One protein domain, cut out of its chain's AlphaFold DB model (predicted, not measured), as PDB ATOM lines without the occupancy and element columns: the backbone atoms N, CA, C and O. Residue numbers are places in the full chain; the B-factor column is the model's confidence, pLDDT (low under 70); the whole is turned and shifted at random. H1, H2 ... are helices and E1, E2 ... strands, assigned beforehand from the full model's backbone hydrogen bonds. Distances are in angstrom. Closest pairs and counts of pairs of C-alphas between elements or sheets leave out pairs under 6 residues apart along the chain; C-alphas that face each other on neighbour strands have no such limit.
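AT A GLANCE: This is residues 7 to 152 of the 159 residues of the protein "Type II secretion system protein" of Deltaproteobacteria bacterium (UniProt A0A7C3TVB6). One very long helix, H1, makes the length of the domain, and its residues 40 to 55 pack on one face of a small three-stranded sheet, while the short helix H2 covers part of the opposite face. Residues 19 to 35 of H1 stand free and stick out as an arm from the small head of sheet, short helix and long loops. The printed part has 146 residues, with two named helices and three named strands in the order H1, E1, E2, H2, E3; the sheet has the order E1, E2, E3, antiparallel throughout, and the class is mixed, helices and strands. The whole is loose, with a radius of gyration of the C-alphas of 21.3 A, and spans 78 by 32 by 24 A.

HOW THE PARTS SIT: H1, residues 12 to 61, is on the sheet at a height of 8.4 A, over E2, residues 104 to 110, and E3, residues 147 to 151. On the local plane H1 and E2 stand at 21 degrees, along the strands. The closest C-alphas of H1 and E3 are those of Ala 48 and Trp 149, 6.8 A apart; of H1 and E2, those of Phe 44 and Tyr 110, 6.9 A apart. E1, residues 92 to 98, forms a hairpin with E2, antiparallel at 158 degrees, with N 93 and O 109 at 2.8 A, within hydrogen-bond range. E2, the inner strand, is antiparallel to E3 at 157 degrees, with N 108 and O 149 at 2.8 A, within hydrogen-bond range. H2, residues 129 to 135, is on the opposite face from H1, over E3 at a height of 8.9 A, its local plane only just fitted, to 6 C-alphas of the sheet. It runs across the strands, at 68 degrees to E3 on the local plane, and the closest C-alphas are those of Tyr 135 and Ile 148, 6.4 A apart. H1 and H2 are apart. In H1 and H2 every O i to N i+4 pair is within hydrogen-bond range.

IN THESE COORDINATES: H1 begins with C-alpha 12 at (105.434, 181.194, 160.364) and ends with C-alpha 61 at (71.545, 131.799, 117.066), 73.9 A away. E1 measures 19.6 A from first to last C-alpha, E2 19.8 A, H2 9.8 A and E3 13.6 A. E3 ends with C-alpha 151 at (83.665, 133.352, 130.615).

THE WHOLE: The two C-alphas farthest apart are those of Gly 9 and Gln 63, 78.7 A. The printed part has no cut. The links H1 to E1, E2 to H2 and H2 to E3 are long, with 30, 18 and 11 residues; the link E1 to E2 is tight, with 5. The mean pLDDT of the printed part is 89.0, and residue 7 is under 70.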
ATOM      1  N   ILE A   7     109.837 184.471 157.739       67.75
ATOM      2  CA  ILE A   7     110.740 183.684 156.903       67.75
ATOM      3  C   ILE A   7     110.328 183.996 155.467       67.75
ATOM      4  O   ILE A   7     109.190 183.729 155.097       67.75
ATOM      5  N   ILE A   8     111.218 184.599 154.674       71.88
ATOM      6  CA  ILE A   8     110.976 184.921 153.252       71.88
ATOM      7  C   ILE A   8     109.644 185.682 153.055       71.88
ATOM      8  O   ILE A   8     108.745 185.242 152.349       71.88
ATOM      9  N   GLY A   9     109.472 186.806 153.754       75.94
ATOM     10  CA  GLY A   9     108.308 187.691 153.579       75.94
ATOM     11  C   GLY A   9     106.985 187.218 154.197       75.94
ATOM     12  O   GLY A   9     106.083 188.035 154.341       75.94
ATOM     13  N   PHE A  10     106.881 185.963 154.644       78.88
ATOM     14  CA  PHE A  10     105.694 185.423 155.312       78.88
ATOM     15  C   PHE A  10     105.978 185.075 156.771       78.88
ATOM     16  O   PHE A  10     107.071 184.657 157.160       78.88
ATOM     17  N   THR A  11     104.970 185.222 157.614       90.44
ATOM     18  CA  THR A  11     104.994 184.759 158.997       90.44
ATOM     19  C   THR A  11     104.976 183.232 159.050       90.44
ATOM     20  O   THR A  11     104.425 182.564 158.179       90.44
ATOM     21  N   VAL A  12     105.513 182.652 160.126       85.94
ATOM     22  CA  VAL A  12     105.434 181.194 160.364       85.94
ATOM     23  C   VAL A  12     103.992 180.667 160.267       85.94
ATOM     24  O   VAL A  12     103.770 179.570 159.765       85.94
ATOM     25  N   ARG A  13     102.994 181.453 160.696       87.81
ATOM     26  CA  ARG A  13     101.575 181.075 160.598       87.81
ATOM     27  C   ARG A  13     101.096 181.002 159.148       87.81
ATOM     28  O   ARG A  13     100.362 180.082 158.814       87.81
ATOM     29  N   GLU A  14     101.510 181.938 158.300       88.31
ATOM     30  CA  GLU A  14     101.188 181.920 156.868       88.31
ATOM     31  C   GLU A  14     101.859 180.739 156.166       88.31
ATOM     32  O   GLU A  14     101.200 180.053 155.394       88.31
ATOM     33  N   TRP A  15     103.106 180.405 156.514       91.19
ATOM     34  CA  TRP A  15     103.761 179.194 156.008       91.19
ATOM     35  C   TRP A  15     103.046 177.906 156.410       91.19
ATOM     36  O   TRP A  15     102.900 177.006 155.587       91.19
ATOM     37  N   ILE A  16     102.563 177.821 157.652       91.75
ATOM     38  CA  ILE A  16     101.745 176.687 158.099       91.75
ATOM     39  C   ILE A  16     100.459 176.607 157.269       91.75
ATOM     40  O   ILE A  16     100.106 175.528 156.802       91.75
ATOM     41  N   LEU A  17      99.777 177.732 157.043       94.38
ATOM     42  CA  LEU A  17      98.550 177.762 156.241       94.38
ATOM     43  C   LEU A  17      98.801 177.359 154.781       94.38
ATOM     44  O   LEU A  17      98.047 176.550 154.249       94.38
ATOM     45  N   ILE A  18      99.873 177.855 154.159       93.69
ATOM     46  CA  ILE A  18     100.279 177.468 152.800       93.69
ATOM     47  C   ILE A  18     100.597 175.971 152.748       93.69
ATOM     48  O   ILE A  18     100.119 175.272 151.857       93.69
ATOM     49  N   GLY A  19     101.356 175.457 153.720       94.12
ATOM     50  CA  GLY A  19     101.690 174.037 153.808       94.12
ATOM     51  C   GLY A  19     100.449 173.151 153.925       94.12
ATOM     52  O   GLY A  19     100.319 172.176 153.188       94.12
ATOM     53  N   LEU A  20      99.502 173.522 154.791       95.94
ATOM     54  CA  LEU A  20      98.232 172.806 154.943       95.94
ATOM     55  C   LEU A  20      97.379 172.869 153.672       95.94
ATOM     56  O   LEU A  20      96.791 171.864 153.280       95.94
ATOM     57  N   PHE A  21      97.337 174.021 153.005       95.94
ATOM     58  CA  PHE A  21      96.599 174.187 151.757       95.94
ATOM     59  C   PHE A  21      97.172 173.315 150.633       95.94
ATOM     60  O   PHE A  21      96.431 172.575 149.986       95.94
ATOM     61  N   MET A  22      98.496 173.324 150.452       96.06
ATOM     62  CA  MET A  22      99.176 172.487 149.458       96.06
ATOM     63  C   MET A  22      98.992 170.994 149.744       96.06
ATOM     64  O   MET A  22      98.714 170.224 148.825       96.06
ATOM     65  N   ALA A  23      99.087 170.584 151.012       95.69
ATOM     66  CA  ALA A  23      98.804 169.210 151.416       95.69
ATOM     67  C   ALA A  23      97.348 168.816 151.111       95.69
ATOM     68  O   ALA A  23      97.103 167.719 150.610       95.69
ATOM     69  N   GLY A  24      96.392 169.722 151.346       94.94
ATOM     70  CA  GLY A  24      94.984 169.525 151.009       94.94
ATOM     71  C   GLY A  24      94.751 169.319 149.511       94.94
ATOM     72  O   GLY A  24      94.073 168.368 149.123       94.94
ATOM     73  N   ILE A  25      95.359 170.152 148.659       95.12
ATOM     74  CA  ILE A  25      95.275 170.001 147.196       95.12
ATOM     75  C   ILE A  25      95.883 168.669 146.751       95.12
ATOM     76  O   ILE A  25      95.266 167.945 145.971       95.12
ATOM     77  N   ALA A  26      97.069 168.322 147.256       93.25
ATOM     78  CA  ALA A  26      97.728 167.065 146.911       93.25
ATOM     79  C   ALA A  26      96.872 165.850 147.309       93.25
ATOM     80  O   ALA A  26      96.686 164.935 146.505       93.25
ATOM     81  N   ALA A  27      96.289 165.862 148.511       92.69
ATOM     82  CA  ALA A  27      95.388 164.808 148.972       92.69
ATOM     83  C   ALA A  27      94.132 164.697 148.092       92.69
ATOM     84  O   ALA A  27      93.755 163.592 147.699       92.69
ATOM     85  N   ALA A  28      93.518 165.827 147.727       90.38
ATOM     86  CA  ALA A  28      92.356 165.852 146.844       90.38
ATOM     87  C   ALA A  28      92.679 165.291 145.448       90.38
ATOM     88  O   ALA A  28      91.918 164.476 144.926       90.38
ATOM     89  N   ALA A  29      93.828 165.656 144.873       89.94
ATOM     90  CA  ALA A  29      94.268 165.161 143.569       89.94
ATOM     91  C   ALA A  29      94.509 163.640 143.577       89.94
ATOM     92  O   ALA A  29      94.085 162.929 142.658       89.94
ATOM     93  N   VAL A  30      95.139 163.117 144.636       88.81
ATOM     94  CA  VAL A  30      95.324 161.669 144.817       88.81
ATOM     95  C   VAL A  30      93.971 160.969 144.937       88.81
ATOM     96  O   VAL A  30      93.744 159.970 144.254       88.81
ATOM     97  N   LEU A  31      93.051 161.508 145.743       85.69
ATOM     98  CA  LEU A  31      91.730 160.915 145.946       85.69
ATOM     99  C   LEU A  31      90.916 160.865 144.646       85.69
ATOM    100  O   LEU A  31      90.397 159.806 144.298       85.69
ATOM    101  N   GLN A  32      90.871 161.968 143.892       80.31
ATOM    102  CA  GLN A  32      90.204 162.021 142.586       80.31
ATOM    103  C   GLN A  32      90.795 161.003 141.607       80.31
ATOM    104  O   GLN A  32      90.060 160.304 140.910       80.31
ATOM    105  N   THR A  33      92.123 160.862 141.590       81.19
ATOM    106  CA  THR A  33      92.804 159.896 140.719       81.19
ATOM    107  C   THR A  33      92.437 158.453 141.073       81.19
ATOM    108  O   THR A  33      92.200 157.636 140.181       81.19
ATOM    109  N   VAL A  34      92.377 158.119 142.366       80.50
ATOM    110  CA  VAL A  34      91.999 156.775 142.834       80.50
ATOM    111  C   VAL A  34      90.535 156.481 142.510       80.50
ATOM    112  O   VAL A  34      90.245 155.442 141.917       80.50
ATOM    113  N   GLN A  35      89.630 157.412 142.818       78.94
ATOM    114  CA  GLN A  35      88.199 157.266 142.543       78.94
ATOM    115  C   GLN A  35      87.910 157.119 141.045       78.94
ATOM    116  O   GLN A  35      87.131 156.250 140.657       78.94
ATOM    117  N   GLY A  36      88.571 157.913 140.195       80.62
ATOM    118  CA  GLY A  36      88.433 157.806 138.742       80.62
ATOM    119  C   GLY A  36      88.830 156.421 138.228       80.62
ATOM    120  O   GLY A  36      88.078 155.795 137.482       80.62
ATOM    121  N   ARG A  37      89.968 155.883 138.694       79.25
ATOM    122  CA  ARG A  37      90.415 154.527 138.328       79.25
ATOM    123  C   ARG A  37      89.415 153.455 138.749       79.25
ATOM    124  O   ARG A  37      89.086 152.590 137.943       79.25
ATOM    125  N   GLU A  38      88.914 153.511 139.981       82.19
ATOM    126  CA  GLU A  38      87.898 152.560 140.446       82.19
ATOM    127  C   GLU A  38      86.592 152.657 139.654       82.19
ATOM    128  O   GLU A  38      85.987 151.628 139.352       82.19
ATOM    129  N   GLY A  39      86.182 153.870 139.270       85.94
ATOM    130  CA  GLY A  39      85.024 154.096 138.410       85.94
ATOM    131  C   GLY A  39      85.152 153.373 137.069       85.94
ATOM    132  O   GLY A  39      84.247 152.637 136.677       85.94
ATOM    133  N   HIS A  40      86.305 153.498 136.408       86.25
ATOM    134  CA  HIS A  40      86.566 152.794 135.150       86.25
ATOM    135  C   HIS A  40      86.553 151.268 135.306       86.25
ATOM    136  O   HIS A  40      86.038 150.571 134.436       86.25
ATOM    137  N   TYR A  41      87.058 150.736 136.422       88.56
ATOM    138  CA  TYR A  41      87.037 149.291 136.668       88.56
ATOM    139  C   TYR A  41      85.629 148.747 136.920       88.56
ATOM    140  O   TYR A  41      85.284 147.687 136.402       88.56
ATOM    141  N   LYS A  42      84.797 149.476 137.671       91.12
ATOM    142  CA  LYS A  42      83.384 149.107 137.853       91.12
ATOM    143  C   LYS A  42      82.639 149.113 136.521       91.12
ATOM    144  O   LYS A  42      81.850 148.211 136.252       91.12
ATOM    145  N   GLU A  43      82.929 150.094 135.675       93.44
ATOM    146  CA  GLU A  43      82.337 150.175 134.345       93.44
ATOM    147  C   GLU A  43      82.812 149.038 133.427       93.44
ATOM    148  O   GLU A  43      82.001 148.485 132.689       93.44
ATOM    149  N   PHE A  44      84.080 148.619 133.512       94.62
ATOM    150  CA  PHE A  44      84.557 147.413 132.827       94.62
ATOM    151  C   PHE A  44      83.765 146.168 133.244       94.62
ATOM    152  O   PHE A  44      83.290 145.443 132.378       94.62
ATOM    153  N   ILE A  45      83.563 145.947 134.548       93.81
ATOM    154  CA  ILE A  45      82.787 144.801 135.050       93.81
ATOM    155  C   ILE A  45      81.351 144.840 134.509       93.81
ATOM    156  O   ILE A  45      80.862 143.848 133.972       93.81
ATOM    157  N   ARG A  46      80.697 146.007 134.557       95.31
ATOM    158  CA  ARG A  46      79.347 146.190 134.001       95.31
ATOM    159  C   ARG A  46      79.294 145.869 132.505       95.31
ATOM    160  O   ARG A  46      78.350 145.235 132.038       95.31
ATOM    161  N   ARG A  47      80.301 146.305 131.744       95.94
ATOM    162  CA  ARG A  47      80.416 146.014 130.307       95.94
ATOM    163  C   ARG A  47      80.652 144.538 130.053       95.94
ATOM    164  O   ARG A  47      80.012 144.000 129.161       95.94
ATOM    165  N   ALA A  48      81.486 143.877 130.851       95.94
ATOM    166  CA  ALA A  48      81.670 142.438 130.766       95.94
ATOM    167  C   ALA A  48      80.324 141.710 130.944       95.94
ATOM    168  O   ALA A  48      79.965 140.852 130.147       95.94
ATOM    169  N   GLU A  49      79.485 142.086 131.901       94.62
ATOM    170  CA  GLU A  49      78.162 141.454 132.022       94.62
ATOM    171  C   GLU A  49      77.266 141.674 130.790       94.62
ATOM    172  O   GLU A  49      76.563 140.759 130.359       94.62
ATOM    173  N   ILE A  50      77.293 142.874 130.194       95.62
ATOM    174  CA  ILE A  50      76.550 143.186 128.962       95.62
ATOM    175  C   ILE A  50      77.074 142.355 127.784       95.62
ATOM    176  O   ILE A  50      76.279 141.740 127.074       95.62
ATOM    177  N   ILE A  51      78.398 142.307 127.611       95.75
ATOM    178  CA  ILE A  51      79.075 141.519 126.578       95.75
ATOM    179  C   ILE A  51      78.727 140.039 126.743       95.75
ATOM    180  O   ILE A  51      78.317 139.410 125.777       95.75
ATOM    181  N   GLY A  52      78.781 139.500 127.963       93.88
ATOM    182  CA  GLY A  52      78.431 138.106 128.249       93.88
ATOM    183  C   GLY A  52      77.025 137.740 127.770       93.88
ATOM    184  O   GLY A  52      76.856 136.758 127.054       93.88
ATOM    185  N   ARG A  53      76.023 138.579 128.063       94.38
ATOM    186  CA  ARG A  53      74.646 138.361 127.579       94.38
ATOM    187  C   ARG A  53      74.531 138.425 126.054       94.38
ATOM    188  O   ARG A  53      73.764 137.664 125.467       94.38
ATOM    189  N   ALA A  54      75.274 139.323 125.411       94.75
ATOM    190  CA  ALA A  54      75.301 139.412 123.953       94.75
ATOM    191  C   ALA A  54      75.943 138.170 123.318       94.75
ATOM    192  O   ALA A  54      75.436 137.664 122.321       94.75
ATOM    193  N   LEU A  55      77.008 137.643 123.927       92.62
ATOM    194  CA  LEU A  55      77.663 136.409 123.499       92.62
ATOM    195  C   LEU A  55      76.738 135.196 123.651       92.62
ATOM    196  O   LEU A  55      76.680 134.366 122.752       92.62
ATOM    197  N   GLU A  56      75.965 135.113 124.735       91.94
ATOM    198  CA  GLU A  56      74.954 134.062 124.918       91.94
ATOM    199  C   GLU A  56      73.819 134.157 123.890       91.94
ATOM    200  O   GLU A  56      73.335 133.142 123.390       91.94
ATOM    201  N   ALA A  57      73.376 135.370 123.551       92.81
ATOM    202  CA  ALA A  57      72.404 135.577 122.481       92.81
ATOM    203  C   ALA A  57      72.971 135.159 121.117       92.81
ATOM    204  O   ALA A  57      72.321 134.404 120.401       92.81
ATOM    205  N   PHE A  58      74.204 135.566 120.811       92.69
ATOM    206  CA  PHE A  58      74.903 135.147 119.604       92.69
ATOM    207  C   PHE A  58      75.008 133.620 119.527       92.69
ATOM    208  O   PHE A  58      74.604 133.029 118.530       92.69
ATOM    209  N   ALA A  59      75.477 132.967 120.592       89.81
ATOM    210  CA  ALA A  59      75.660 131.521 120.619       89.81
ATOM    211  C   ALA A  59      74.347 130.758 120.401       89.81
ATOM    212  O   ALA A  59      74.340 129.760 119.683       89.81
ATOM    213  N   ARG A  60      73.219 131.236 120.947       91.06
ATOM    214  CA  ARG A  60      71.899 130.626 120.698       91.06
ATOM    215  C   ARG A  60      71.526 130.615 119.217       91.06
ATOM    216  O   ARG A  60      71.008 129.608 118.739       91.06
ATOM    217  N   ASP A  61      71.849 131.679 118.495       93.94
ATOM    218  CA  ASP A  61      71.545 131.799 117.066       93.94
ATOM    219  C   ASP A  61      72.589 131.099 116.175       93.94
ATOM    220  O   ASP A  61      72.329 130.825 115.004       93.94
ATOM    221  N   HIS A  62      73.760 130.768 116.730       90.19
ATOM    222  CA  HIS A  62      74.910 130.214 116.007       90.19
ATOM    223  C   HIS A  62      75.306 128.812 116.497       90.19
ATOM    224  O   HIS A  62      76.486 128.463 116.509       90.19
ATOM    225  N   GLN A  63      74.326 127.984 116.881       87.69
ATOM    226  CA  GLN A  63      74.535 126.572 117.256       87.69
ATOM    227  C   GLN A  63      75.541 126.388 118.411       87.69
ATOM    228  O   GLN A  63      76.388 125.502 118.384       87.69
ATOM    229  N   GLY A  64      75.498 127.267 119.412       82.69
ATOM    230  CA  GLY A  64      76.406 127.245 120.561       82.69
ATOM    231  C   GLY A  64      77.800 127.821 120.285       82.69
ATOM    232  O   GLY A  64      78.629 127.861 121.192       82.69
ATOM    233  N   ARG A  65      78.081 128.294 119.063       85.06
ATOM    234  CA  ARG A  65      79.383 128.867 118.702       85.06
ATOM    235  C   ARG A  65      79.464 130.339 119.086       85.06
ATOM    236  O   ARG A  65      78.531 131.101 118.862       85.06
ATOM    237  N   TYR A  66      80.619 130.744 119.598       88.62
ATOM    238  CA  TYR A  66      80.929 132.143 119.888       88.62
ATOM    239  C   TYR A  66      81.636 132.828 118.709       88.62
ATOM    240  O   TYR A  66      82.220 132.132 117.869       88.62
ATOM    241  N   PRO A  67      81.614 134.175 118.645       90.81
ATOM    242  CA  PRO A  67      82.391 134.935 117.671       90.81
ATOM    243  C   PRO A  67      83.878 134.593 117.758       90.81
ATOM    244  O   PRO A  67      84.378 134.243 118.830       90.81
ATOM    245  N   GLY A  68      84.577 134.708 116.628       88.88
ATOM    246  CA  GLY A  68      86.028 134.523 116.576       88.88
ATOM    247  C   GLY A  68      86.784 135.613 117.335       88.88
ATOM    248  O   GLY A  68      86.186 136.584 117.783       88.88
ATOM    249  N   ASP A  69      88.097 135.438 117.455       88.69
ATOM    250  CA  ASP A  69      88.997 136.375 118.134       88.69
ATOM    251  C   ASP A  69      88.910 137.800 117.561       88.69
ATOM    252  O   ASP A  69      88.810 137.981 116.342       88.69
ATOM    253  N   GLY A  70      88.927 138.802 118.440       84.81
ATOM    254  CA  GLY A  70      88.940 140.208 118.057       84.81
ATOM    255  C   GLY A  70      90.314 140.638 117.543       84.81
ATOM    256  O   GLY A  70      91.321 139.962 117.735       84.81
ATOM    257  N   GLN A  71      90.376 141.788 116.870       83.75
ATOM    258  CA  GLN A  71      91.654 142.441 116.572       83.75
ATOM    259  C   GLN A  71      91.822 143.656 117.481       83.75
ATOM    260  O   GLN A  71      91.295 144.733 117.190       83.75
ATOM    261  N   ASN A  72      92.585 143.501 118.564       84.38
ATOM    262  CA  ASN A  72      92.724 144.523 119.602       84.38
ATOM    263  C   ASN A  72      91.332 144.944 120.136       84.38
ATOM    264  O   ASN A  72      90.482 144.123 120.451       84.38
ATOM    265  N   THR A  73      91.051 146.245 120.179       87.88
ATOM    266  CA  THR A  73      89.806 146.820 120.711       87.88
ATOM    267  C   THR A  73      88.613 146.774 119.757       87.88
ATOM    268  O   THR A  73      87.557 147.336 120.068       87.88
ATOM    269  N   GLN A  74      88.762 146.156 118.584       88.94
ATOM    270  CA  GLN A  74      87.699 146.073 117.585       88.94
ATOM    271  C   GLN A  74      86.625 145.053 117.971       88.94
ATOM    272  O   GLN A  74      86.852 144.147 118.771       88.94
ATOM    273  N   SER A  75      85.445 145.198 117.362       90.94
ATOM    274  CA  SER A  75      84.363 144.229 117.539       90.94
ATOM    275  C   SER A  75      84.822 142.826 117.125       90.94
ATOM    276  O   SER A  75      85.472 142.693 116.080       90.94
ATOM    277  N   PRO A  76      84.445 141.775 117.873       92.56
ATOM    278  CA  PRO A  76      84.690 140.404 117.459       92.56
ATOM    279  C   PRO A  76      84.099 140.127 116.066       92.56
ATOM    280  O   PRO A  76      82.970 140.546 115.777       92.56
ATOM    281  N   PRO A  77      84.812 139.407 115.185       89.19
ATOM    282  CA  PRO A  77      84.328 139.069 113.856       89.19
ATOM    283  C   PRO A  77      83.005 138.307 113.929       89.19
ATOM    284  O   PRO A  77      82.878 137.284 114.603       89.19
ATOM    285  N   GLY A  78      82.012 138.813 113.199       86.94
ATOM    286  CA  GLY A  78      80.664 138.249 113.153       86.94
ATOM    287  C   GLY A  78      79.729 138.739 114.260       86.94
ATOM    288  O   GLY A  78      78.519 138.574 114.113       86.94
ATOM    289  N   LEU A  79      80.224 139.401 115.317       92.50
ATOM    290  CA  LEU A  79      79.354 140.003 116.328       92.50
ATOM    291  C   LEU A  79      78.667 141.247 115.745       92.50
ATOM    292  O   LEU A  79      79.224 142.344 115.708       92.50
ATOM    293  N   SER A  80      77.449 141.044 115.251       90.50
ATOM    294  CA  SER A  80      76.621 142.099 114.668       90.50
ATOM    295  C   SER A  80      76.160 143.117 115.726       90.50
ATOM    296  O   SER A  80      75.826 142.710 116.845       90.50
ATOM    297  N   PRO A  81      76.005 144.409 115.360       92.69
ATOM    298  CA  PRO A  81      75.361 145.422 116.202       92.69
ATOM    299  C   PRO A  81      73.966 145.039 116.716       92.69
ATOM    300  O   PRO A  81      73.525 145.574 117.729       92.69
ATOM    301  N   ASN A  82      73.286 144.087 116.065       93.00
ATOM    302  CA  ASN A  82      72.009 143.543 116.535       93.00
ATOM    303  C   ASN A  82      72.121 142.822 117.891       93.00
ATOM    304  O   ASN A  82      71.146 142.786 118.637       93.00
ATOM    305  N   TYR A  83      73.287 142.246 118.209       93.94
ATOM    306  CA  TYR A  83      73.566 141.654 119.522       93.94
ATOM    307  C   TYR A  83      74.160 142.686 120.473       93.94
ATOM    308  O   TYR A  83      73.750 142.786 121.630       93.94
ATOM    309  N   LEU A  84      75.156 143.429 119.986       95.62
ATOM    310  CA  LEU A  84      75.867 144.434 120.755       95.62
ATOM    311  C   LEU A  84      76.541 145.436 119.824       95.62
ATOM    312  O   LEU A  84      77.395 145.074 119.018       95.62
ATOM    313  N   GLU A  85      76.219 146.711 119.998       95.44
ATOM    314  CA  GLU A  85      77.003 147.792 119.415       95.44
ATOM    315  C   GLU A  85      78.328 147.913 120.184       95.44
ATOM    316  O   GLU A  85      78.398 148.544 121.243       95.44
ATOM    317  N   TRP A  86      79.364 147.237 119.684       94.38
ATOM    318  CA  TRP A  86      80.704 147.287 120.258       94.38
ATOM    319  C   TRP A  86      81.310 148.678 120.092       94.38
ATOM    320  O   TRP A  86      81.251 149.267 119.013       94.38
ATOM    321  N   LYS A  87      81.921 149.191 121.158       93.12
ATOM    322  CA  LYS A  87      82.501 150.535 121.182       93.12
ATOM    323  C   LYS A  87      83.988 150.445 121.460       93.12
ATOM    324  O   LYS A  87      84.390 149.928 122.502       93.12
ATOM    325  N   GLU A  88      84.797 150.973 120.549       88.56
ATOM    326  CA  GLU A  88      86.256 150.998 120.683       88.56
ATOM    327  C   GLU A  88      86.690 151.726 121.965       88.56
ATOM    328  O   GLU A  88      87.636 151.319 122.640       88.56
ATOM    329  N   GLU A  89      85.929 152.740 122.384       90.88
ATOM    330  CA  GLU A  89      86.165 153.518 123.602       90.88
ATOM    331  C   GLU A  89      86.009 152.692 124.881       90.88
ATOM    332  O   GLU A  89      86.349 153.150 125.979       90.88
ATOM    333  N   TRP A  90      85.479 151.469 124.777       92.81
ATOM    334  CA  TRP A  90      85.512 150.544 125.894       92.81
ATOM    335  C   TRP A  90      86.923 150.074 126.215       92.81
ATOM    336  O   TRP A  90      87.187 149.788 127.385       92.81
ATOM    337  N   ASN A  91      87.815 150.094 125.219       93.00
ATOM    338  CA  ASN A  91      89.211 149.690 125.310       93.00
ATOM    339  C   ASN A  91      89.357 148.283 125.904       93.00
ATOM    340  O   ASN A  91      90.104 148.056 126.860       93.00
ATOM    341  N   ILE A  92      88.540 147.371 125.377       94.69
ATOM    342  CA  ILE A  92      88.484 145.966 125.763       94.69
ATOM    343  C   ILE A  92      88.984 145.159 124.575       94.69
ATOM    344  O   ILE A  92      88.444 145.301 123.483       94.69
ATOM    345  N   ASP A  93      89.985 144.326 124.810       94.38
ATOM    346  CA  ASP A  93      90.397 143.268 123.897       94.38
ATOM    347  C   ASP A  93      89.518 142.037 124.137       94.38
ATOM    348  O   ASP A  93      89.282 141.672 125.293       94.38
ATOM    349  N   TYR A  94      88.991 141.438 123.073       94.81
ATOM    350  CA  TYR A  94      88.189 140.214 123.137       94.81
ATOM    351  C   TYR A  94      89.007 139.069 122.566       94.81
ATOM    352  O   TYR A  94      89.321 139.093 121.381       94.81
ATOM    353  N   GLU A  95      89.269 138.060 123.392       92.56
ATOM    354  CA  GLU A  95      90.053 136.896 123.009       92.56
ATOM    355  C   GLU A  95      89.290 135.588 123.203       92.56
ATOM    356  O   GLU A  95      88.563 135.384 124.183       92.56
ATOM    357  N   VAL A  96      89.491 134.663 122.264       90.56
ATOM    358  CA  VAL A  96      88.942 133.304 122.321       90.56
ATOM    359  C   VAL A  96      90.071 132.300 122.219       90.56
ATOM    360  O   VAL A  96      90.865 132.314 121.280       90.56
ATOM    361  N   HIS A  97      90.108 131.378 123.171       88.19
ATOM    362  CA  HIS A  97      91.191 130.414 123.302       88.19
ATOM    363  C   HIS A  97      90.654 129.024 123.630       88.19
ATOM    364  O   HIS A  97      89.543 128.866 124.132       88.19
ATOM    365  N   GLU A  98      91.451 127.999 123.353       85.38
ATOM    366  CA  GLU A  98      91.119 126.622 123.713       85.38
ATOM    367  C   GLU A  98      91.307 126.394 125.218       85.38
ATOM    368  O   GLU A  98      92.294 126.832 125.807       85.38
ATOM    369  N   ASN A  99      90.379 125.672 125.851       80.88
ATOM    370  CA  ASN A  99      90.449 125.356 127.284       80.88
ATOM    371  C   ASN A  99      91.215 124.051 127.593       80.88
ATOM    372  O   ASN A  99      91.218 123.582 128.730       80.88
ATOM    373  N   GLY A 100      91.832 123.428 126.581       76.50
ATOM    374  CA  GLY A 100      92.582 122.174 126.714       76.50
ATOM    375  C   GLY A 100      91.728 120.923 126.960       76.50
ATOM    376  O   GLY A 100      92.281 119.840 127.131       76.50
ATOM    377  N   ARG A 101      90.392 121.041 126.972       76.19
ATOM    378  CA  ARG A 101      89.434 119.933 127.154       76.19
ATOM    379  C   ARG A 101      88.505 119.749 125.951       76.19
ATOM    380  O   ARG A 101      87.440 119.167 126.092       76.19
ATOM    381  N   GLY A 102      88.886 120.278 124.788       70.62
ATOM    382  CA  GLY A 102      88.058 120.280 123.576       70.62
ATOM    383  C   GLY A 102      87.026 121.412 123.510       70.62
ATOM    384  O   GLY A 102      86.291 121.500 122.534       70.62
ATOM    385  N   GLY A 103      86.971 122.292 124.516       78.25
ATOM    386  CA  GLY A 103      86.139 123.494 124.514       78.25
ATOM    387  C   GLY A 103      86.943 124.774 124.274       78.25
ATOM    388  O   GLY A 103      88.171 124.764 124.142       78.25
ATOM    389  N   LYS A 104      86.237 125.907 124.264       82.56
ATOM    390  CA  LYS A 104      86.830 127.246 124.193       82.56
ATOM    391  C   LYS A 104      86.426 128.068 125.410       82.56
ATOM    392  O   LYS A 104      85.294 127.958 125.875       82.56
ATOM    393  N   TYR A 105      87.336 128.905 125.889       88.88
ATOM    394  CA  TYR A 105      87.026 129.970 126.832       88.88
ATOM    395  C   TYR A 105      87.102 131.321 126.126       88.88
ATOM    396  O   TYR A 105      87.798 131.487 125.120       88.88
ATOM    397  N   ILE A 106      86.369 132.284 126.672       92.56
ATOM    398  CA  ILE A 106      86.338 133.657 126.180       92.56
ATOM    399  C   ILE A 106      86.906 134.534 127.274       92.56
ATOM    400  O   ILE A 106      86.480 134.439 128.427       92.56
ATOM    401  N   ALA A 107      87.828 135.410 126.919       94.12
ATOM    402  CA  ALA A 107      88.423 136.349 127.840       94.12
ATOM    403  C   ALA A 107      88.314 137.772 127.300       94.12
ATOM    404  O   ALA A 107      88.425 138.022 126.107       94.12
ATOM    405  N   LEU A 108      88.088 138.709 128.210       95.75
ATOM    406  CA  LEU A 108      88.157 140.135 127.954       95.75
ATOM    407  C   LEU A 108      89.363 140.688 128.688       95.75
ATOM    408  O   LEU A 108      89.509 140.407 129.880       95.75
ATOM    409  N   GLU A 109      90.162 141.521 128.032       95.19
ATOM    410  CA  GLU A 109      91.218 142.295 128.674       95.19
ATOM    411  C   GLU A 109      90.913 143.790 128.579       95.19
ATOM    412  O   GLU A 109      90.888 144.382 127.507       95.19
ATOM    413  N   TYR A 110      90.693 144.433 129.722       94.69
ATOM    414  CA  TYR A 110      90.615 145.885 129.792       94.69
ATOM    415  C   TYR A 110      92.013 146.487 129.674       94.69
ATOM    416  O   TYR A 110      92.840 146.284 130.564       94.69
ATOM    417  N   LEU A 111      92.244 147.283 128.633       91.06
ATOM    418  CA  LEU A 111      93.553 147.860 128.304       91.06
ATOM    419  C   LEU A 111      93.788 149.246 128.936       91.06
ATOM    420  O   LEU A 111      94.777 149.921 128.648       91.06
ATOM    421  N   GLY A 112      92.884 149.690 129.815       87.25
ATOM    422  CA  GLY A 112      92.978 150.967 130.522       87.25
ATOM    423  C   GLY A 112      92.113 152.076 129.920       87.25
ATOM    424  O   GLY A 112      91.217 151.839 129.112       87.25
ATOM    425  N   LEU A 113      92.332 153.316 130.363       84.75
ATOM    426  CA  LEU A 113      91.536 154.456 129.906       84.75
ATOM    427  C   LEU A 113      91.810 154.735 128.427       84.75
ATOM    428  O   LEU A 113      92.948 155.036 128.081       84.75
ATOM    429  N   TYR A 114      90.760 154.697 127.606       86.12
ATOM    430  CA  TYR A 114      90.838 155.068 126.199       86.12
ATOM    431  C   TYR A 114      91.299 156.519 126.030       86.12
ATOM    432  O   TYR A 114      90.831 157.431 126.717       86.12
ATOM    433  N   LYS A 115      92.198 156.730 125.073       85.88
ATOM    434  CA  LYS A 115      92.688 158.037 124.637       85.88
ATOM    435  C   LYS A 115      92.775 158.002 123.115       85.88
ATOM    436  O   LYS A 115      93.492 157.137 122.604       85.88
ATOM    437  N   PRO A 116      92.086 158.910 122.409       84.06
ATOM    438  CA  PRO A 116      92.137 158.964 120.954       84.06
ATOM    439  C   PRO A 116      93.577 159.046 120.434       84.06
ATOM    440  O   PRO A 116      94.383 159.817 120.957       84.06
ATOM    441  N   GLY A 117      93.899 158.247 119.413       79.88
ATOM    442  CA  GLY A 117      95.222 158.217 118.775       79.88
ATOM    443  C   GLY A 117      96.304 157.443 119.537       79.88
ATOM    444  O   GLY A 117      97.423 157.335 119.044       79.88
ATOM    445  N   GLN A 118      95.996 156.887 120.712       82.31
ATOM    446  CA  GLN A 118      96.887 155.960 121.403       82.31
ATOM    447  C   GLN A 118      96.585 154.527 120.959       82.31
ATOM    448  O   GLN A 118      95.440 154.088 121.010       82.31
ATOM    449  N   THR A 119      97.618 153.782 120.567       76.69
ATOM    450  CA  THR A 119      97.495 152.341 120.337       76.69
ATOM    451  C   THR A 119      97.527 151.608 121.674       76.69
ATOM    452  O   THR A 119      98.405 151.848 122.508       76.69
ATOM    453  N   TYR A 120      96.563 150.716 121.875       78.81
ATOM    454  CA  TYR A 120      96.495 149.837 123.034       78.81
ATOM    455  C   TYR A 120      96.799 148.418 122.586       78.81
ATOM    456  O   TYR A 120      96.277 147.956 121.574       78.81
ATOM    457  N   HIS A 121      97.658 147.741 123.339       77.12
ATOM    458  CA  HIS A 121      98.012 146.356 123.081       77.12
ATOM    459  C   HIS A 121      97.660 145.511 124.291       77.12
ATOM    460  O   HIS A 121      97.888 145.918 125.436       77.12
ATOM    461  N   SER A 122      97.130 144.326 124.004       81.50
ATOM    462  CA  SER A 122      96.967 143.263 124.983       81.50
ATOM    463  C   SER A 122      98.280 143.003 125.708       81.50
ATOM    464  O   SER A 122      99.348 142.949 125.091       81.50
ATOM    465  N   SER A 123      98.214 142.835 127.025       83.50
ATOM    466  CA  SER A 123      99.341 142.327 127.807       83.50
ATOM    467  C   SER A 123      99.364 140.794 127.838       83.50
ATOM    468  O   SER A 123     100.226 140.218 128.500       83.50
ATOM    469  N   GLY A 124      98.428 140.133 127.141       86.50
ATOM    470  CA  GLY A 124      98.311 138.677 127.077       86.50
ATOM    471  C   GLY A 124      97.954 138.049 128.425       86.50
ATOM    472  O   GLY A 124      98.284 136.889 128.675       86.50
ATOM    473  N   LEU A 125      97.312 138.804 129.323       90.69
ATOM    474  CA  LEU A 125      97.013 138.360 130.692       90.69
ATOM    475  C   LEU A 125      95.953 137.260 130.713       90.69
ATOM    476  O   LEU A 125      95.926 136.423 131.612       90.69
ATOM    477  N   THR A 126      95.090 137.262 129.709       90.69
ATOM    478  CA  THR A 126      94.077 136.245 129.416       90.69
ATOM    479  C   THR A 126      94.685 134.884 129.066       90.69
ATOM    480  O   THR A 126      94.014 133.862 129.189       90.69
ATOM    481  N   ARG A 127      95.954 134.818 128.646       90.00
ATOM    482  CA  ARG A 127      96.623 133.566 128.256       90.00
ATOM    483  C   ARG A 127      97.261 132.859 129.441       90.00
ATOM    484  O   ARG A 127      97.388 131.638 129.417       90.00
ATOM    485  N   ASP A 128      97.561 133.591 130.510       91.00
ATOM    486  CA  ASP A 128      98.103 133.055 131.756       91.00
ATOM    487  C   ASP A 128      96.994 132.391 132.614       91.00
ATOM    488  O   ASP A 128      96.114 133.086 133.140       91.00
ATOM    489  N   PRO A 129      97.020 131.054 132.803       89.06
ATOM    490  CA  PRO A 129      96.004 130.342 133.581       89.06
ATOM    491  C   PRO A 129      95.950 130.750 135.053       89.06
ATOM    492  O   PRO A 129      94.875 130.758 135.658       89.06
ATOM    493  N   GLU A 130      97.087 131.114 135.650       90.88
ATOM    494  CA  GLU A 130      97.116 131.559 137.040       90.88
ATOM    495  C   GLU A 130      96.399 132.903 137.174       90.88
ATOM    496  O   GLU A 130      95.598 133.097 138.098       90.88
ATOM    497  N   LYS A 131      96.618 133.811 136.215       92.31
ATOM    498  CA  LYS A 131      95.929 135.104 136.185       92.31
ATOM    499  C   LYS A 131      94.434 134.923 136.012       92.31
ATOM    500  O   LYS A 131      93.685 135.523 136.781       92.31
ATOM    501  N   ARG A 132      93.991 134.081 135.076       91.81
ATOM    502  CA  ARG A 132      92.561 133.796 134.887       91.81
ATOM    503  C   ARG A 132      91.914 133.229 136.146       91.81
ATOM    504  O   ARG A 132      90.877 133.728 136.576       91.81
ATOM    505  N   ARG A 133      92.564 132.267 136.803       89.56
ATOM    506  CA  ARG A 133      92.059 131.660 138.042       89.56
ATOM    507  C   ARG A 133      91.906 132.674 139.179       89.56
ATOM    508  O   ARG A 133      90.924 132.624 139.913       89.56
ATOM    509  N   LEU A 134      92.878 133.570 139.352       91.62
ATOM    510  CA  LEU A 134      92.903 134.519 140.471       91.62
ATOM    511  C   LEU A 134      92.119 135.811 140.199       91.62
ATOM    512  O   LEU A 134      91.551 136.390 141.125       91.62
ATOM    513  N   TYR A 135      92.106 136.276 138.949       94.25
ATOM    514  CA  TYR A 135      91.654 137.619 138.573       94.25
ATOM    515  C   TYR A 135      90.634 137.642 137.427       94.25
ATOM    516  O   TYR A 135      90.230 138.722 137.002       94.25
ATOM    517  N   GLY A 136      90.186 136.481 136.942       93.06
ATOM    518  CA  GLY A 136      89.255 136.321 135.817       93.06
ATOM    519  C   GLY A 136      87.833 136.831 136.047       93.06
ATOM    520  O   GLY A 136      86.969 136.592 135.212       93.06
ATOM    521  N   LYS A 137      87.549 137.509 137.161       93.25
ATOM    522  CA  LYS A 137      86.254 138.146 137.453       93.25
ATOM    523  C   LYS A 137      86.416 139.646 137.706       93.25
ATOM    524  O   LYS A 137      85.710 140.233 138.522       93.25
ATOM    525  N   GLY A 138      87.370 140.276 137.020       91.31
ATOM    526  CA  GLY A 138      87.590 141.721 137.067       91.31
ATOM    527  C   GLY A 138      88.308 142.220 138.323       91.31
ATOM    528  O   GLY A 138      88.348 143.429 138.560       91.31
ATOM    529  N   GLN A 139      88.891 141.329 139.133       92.12
ATOM    530  CA  GLN A 139      89.657 141.724 140.315       92.12
ATOM    531  C   GLN A 139      90.930 142.490 139.935       92.12
ATOM    532  O   GLN A 139      91.481 142.364 138.839       92.12
ATOM    533  N   ARG A 140      91.441 143.287 140.880       90.38
ATOM    534  CA  ARG A 140      92.696 144.015 140.690       90.38
ATOM    535  C   ARG A 140      93.888 143.069 140.622       90.38
ATOM    536  O   ARG A 140      94.158 142.349 141.573       90.38
ATOM    537  N   ILE A 141      94.654 143.188 139.539       90.06
ATOM    538  CA  ILE A 141      95.931 142.499 139.361       90.06
ATOM    539  C   ILE A 141      97.048 143.379 139.952       90.06
ATOM    540  O   ILE A 141      97.191 144.539 139.543       90.06
ATOM    541  N   PRO A 142      97.845 142.883 140.917       88.50
ATOM    542  CA  PRO A 142      98.996 143.615 141.440       88.50
ATOM    543  C   PRO A 142      99.976 143.998 140.324       88.50
ATOM    544  O   PRO A 142     100.302 143.180 139.469       88.50
ATOM    545  N   GLY A 143     100.427 145.255 140.321       85.62
ATOM    546  CA  GLY A 143     101.379 145.767 139.328       85.62
ATOM    547  C   GLY A 143     100.811 146.026 137.927       85.62
ATOM    548  O   GLY A 143     101.549 146.519 137.084       85.62
ATOM    549  N   SER A 144      99.524 145.758 137.675       86.44
ATOM    550  CA  SER A 144      98.907 145.957 136.358       86.44
ATOM    551  C   SER A 144      97.720 146.926 136.393       86.44
ATOM    552  O   SER A 144      96.902 146.951 137.325       86.44
ATOM    553  N   LEU A 145      97.636 147.749 135.345       84.06
ATOM    554  CA  LEU A 145      96.495 148.627 135.087       84.06
ATOM    555  C   LEU A 145      95.325 147.873 134.450       84.06
ATOM    556  O   LEU A 145      94.186 148.328 134.581       84.06
ATOM    557  N   ASN A 146      95.606 146.719 133.848       90.31
ATOM    558  CA  ASN A 146      94.651 145.927 133.099       90.31
ATOM    559  C   ASN A 146      93.785 145.093 134.046       90.31
ATOM    560  O   ASN A 146      94.116 144.850 135.217       90.31
ATOM    561  N   ARG A 147      92.631 144.670 133.544       93.19
ATOM    562  CA  ARG A 147      91.718 143.743 134.218       93.19
ATOM    563  C   ARG A 147      91.312 142.685 133.227       93.19
ATOM    564  O   ARG A 147      91.206 142.989 132.046       93.19
ATOM    565  N   ILE A 148      91.054 141.484 133.719       95.38
ATOM    566  CA  ILE A 148      90.547 140.415 132.875       95.38
ATOM    567  C   ILE A 148      89.186 139.946 133.359       95.38
ATOM    568  O   ILE A 148      88.886 139.975 134.555       95.38
ATOM    569  N   TRP A 149      88.361 139.521 132.417       96.06
ATOM    570  CA  TRP A 149      87.103 138.854 132.697       96.06
ATOM    571  C   TRP A 149      86.997 137.620 131.825       96.06
ATOM    572  O   TRP A 149      87.092 137.722 130.609       96.06
ATOM    573  N   VAL A 150      86.797 136.463 132.440       94.00
ATOM    574  CA  VAL A 150      86.761 135.187 131.740       94.00
ATOM    575  C   VAL A 150      85.384 134.565 131.875       94.00
ATOM    576  O   VAL A 150      84.847 134.387 132.981       94.00
ATOM    577  N   TYR A 151      84.829 134.209 130.727       90.12
ATOM    578  CA  TYR A 151      83.665 133.352 130.615       90.12
ATOM    579  C   TYR A 151      84.135 131.940 130.311       90.12
ATOM    580  O   TYR A 151      85.102 131.742 129.574       90.12
ATOM    581  N   TYR A 152      83.396 130.963 130.833       77.06
ATOM    582  CA  TYR A 152      83.478 129.598 130.320       77.06
ATOM    583  C   TYR A 152      84.863 128.929 130.468       77.06
ATOM    584  O   TYR A 152      85.180 128.034 129.693       77.06
TER     585      TYR A 152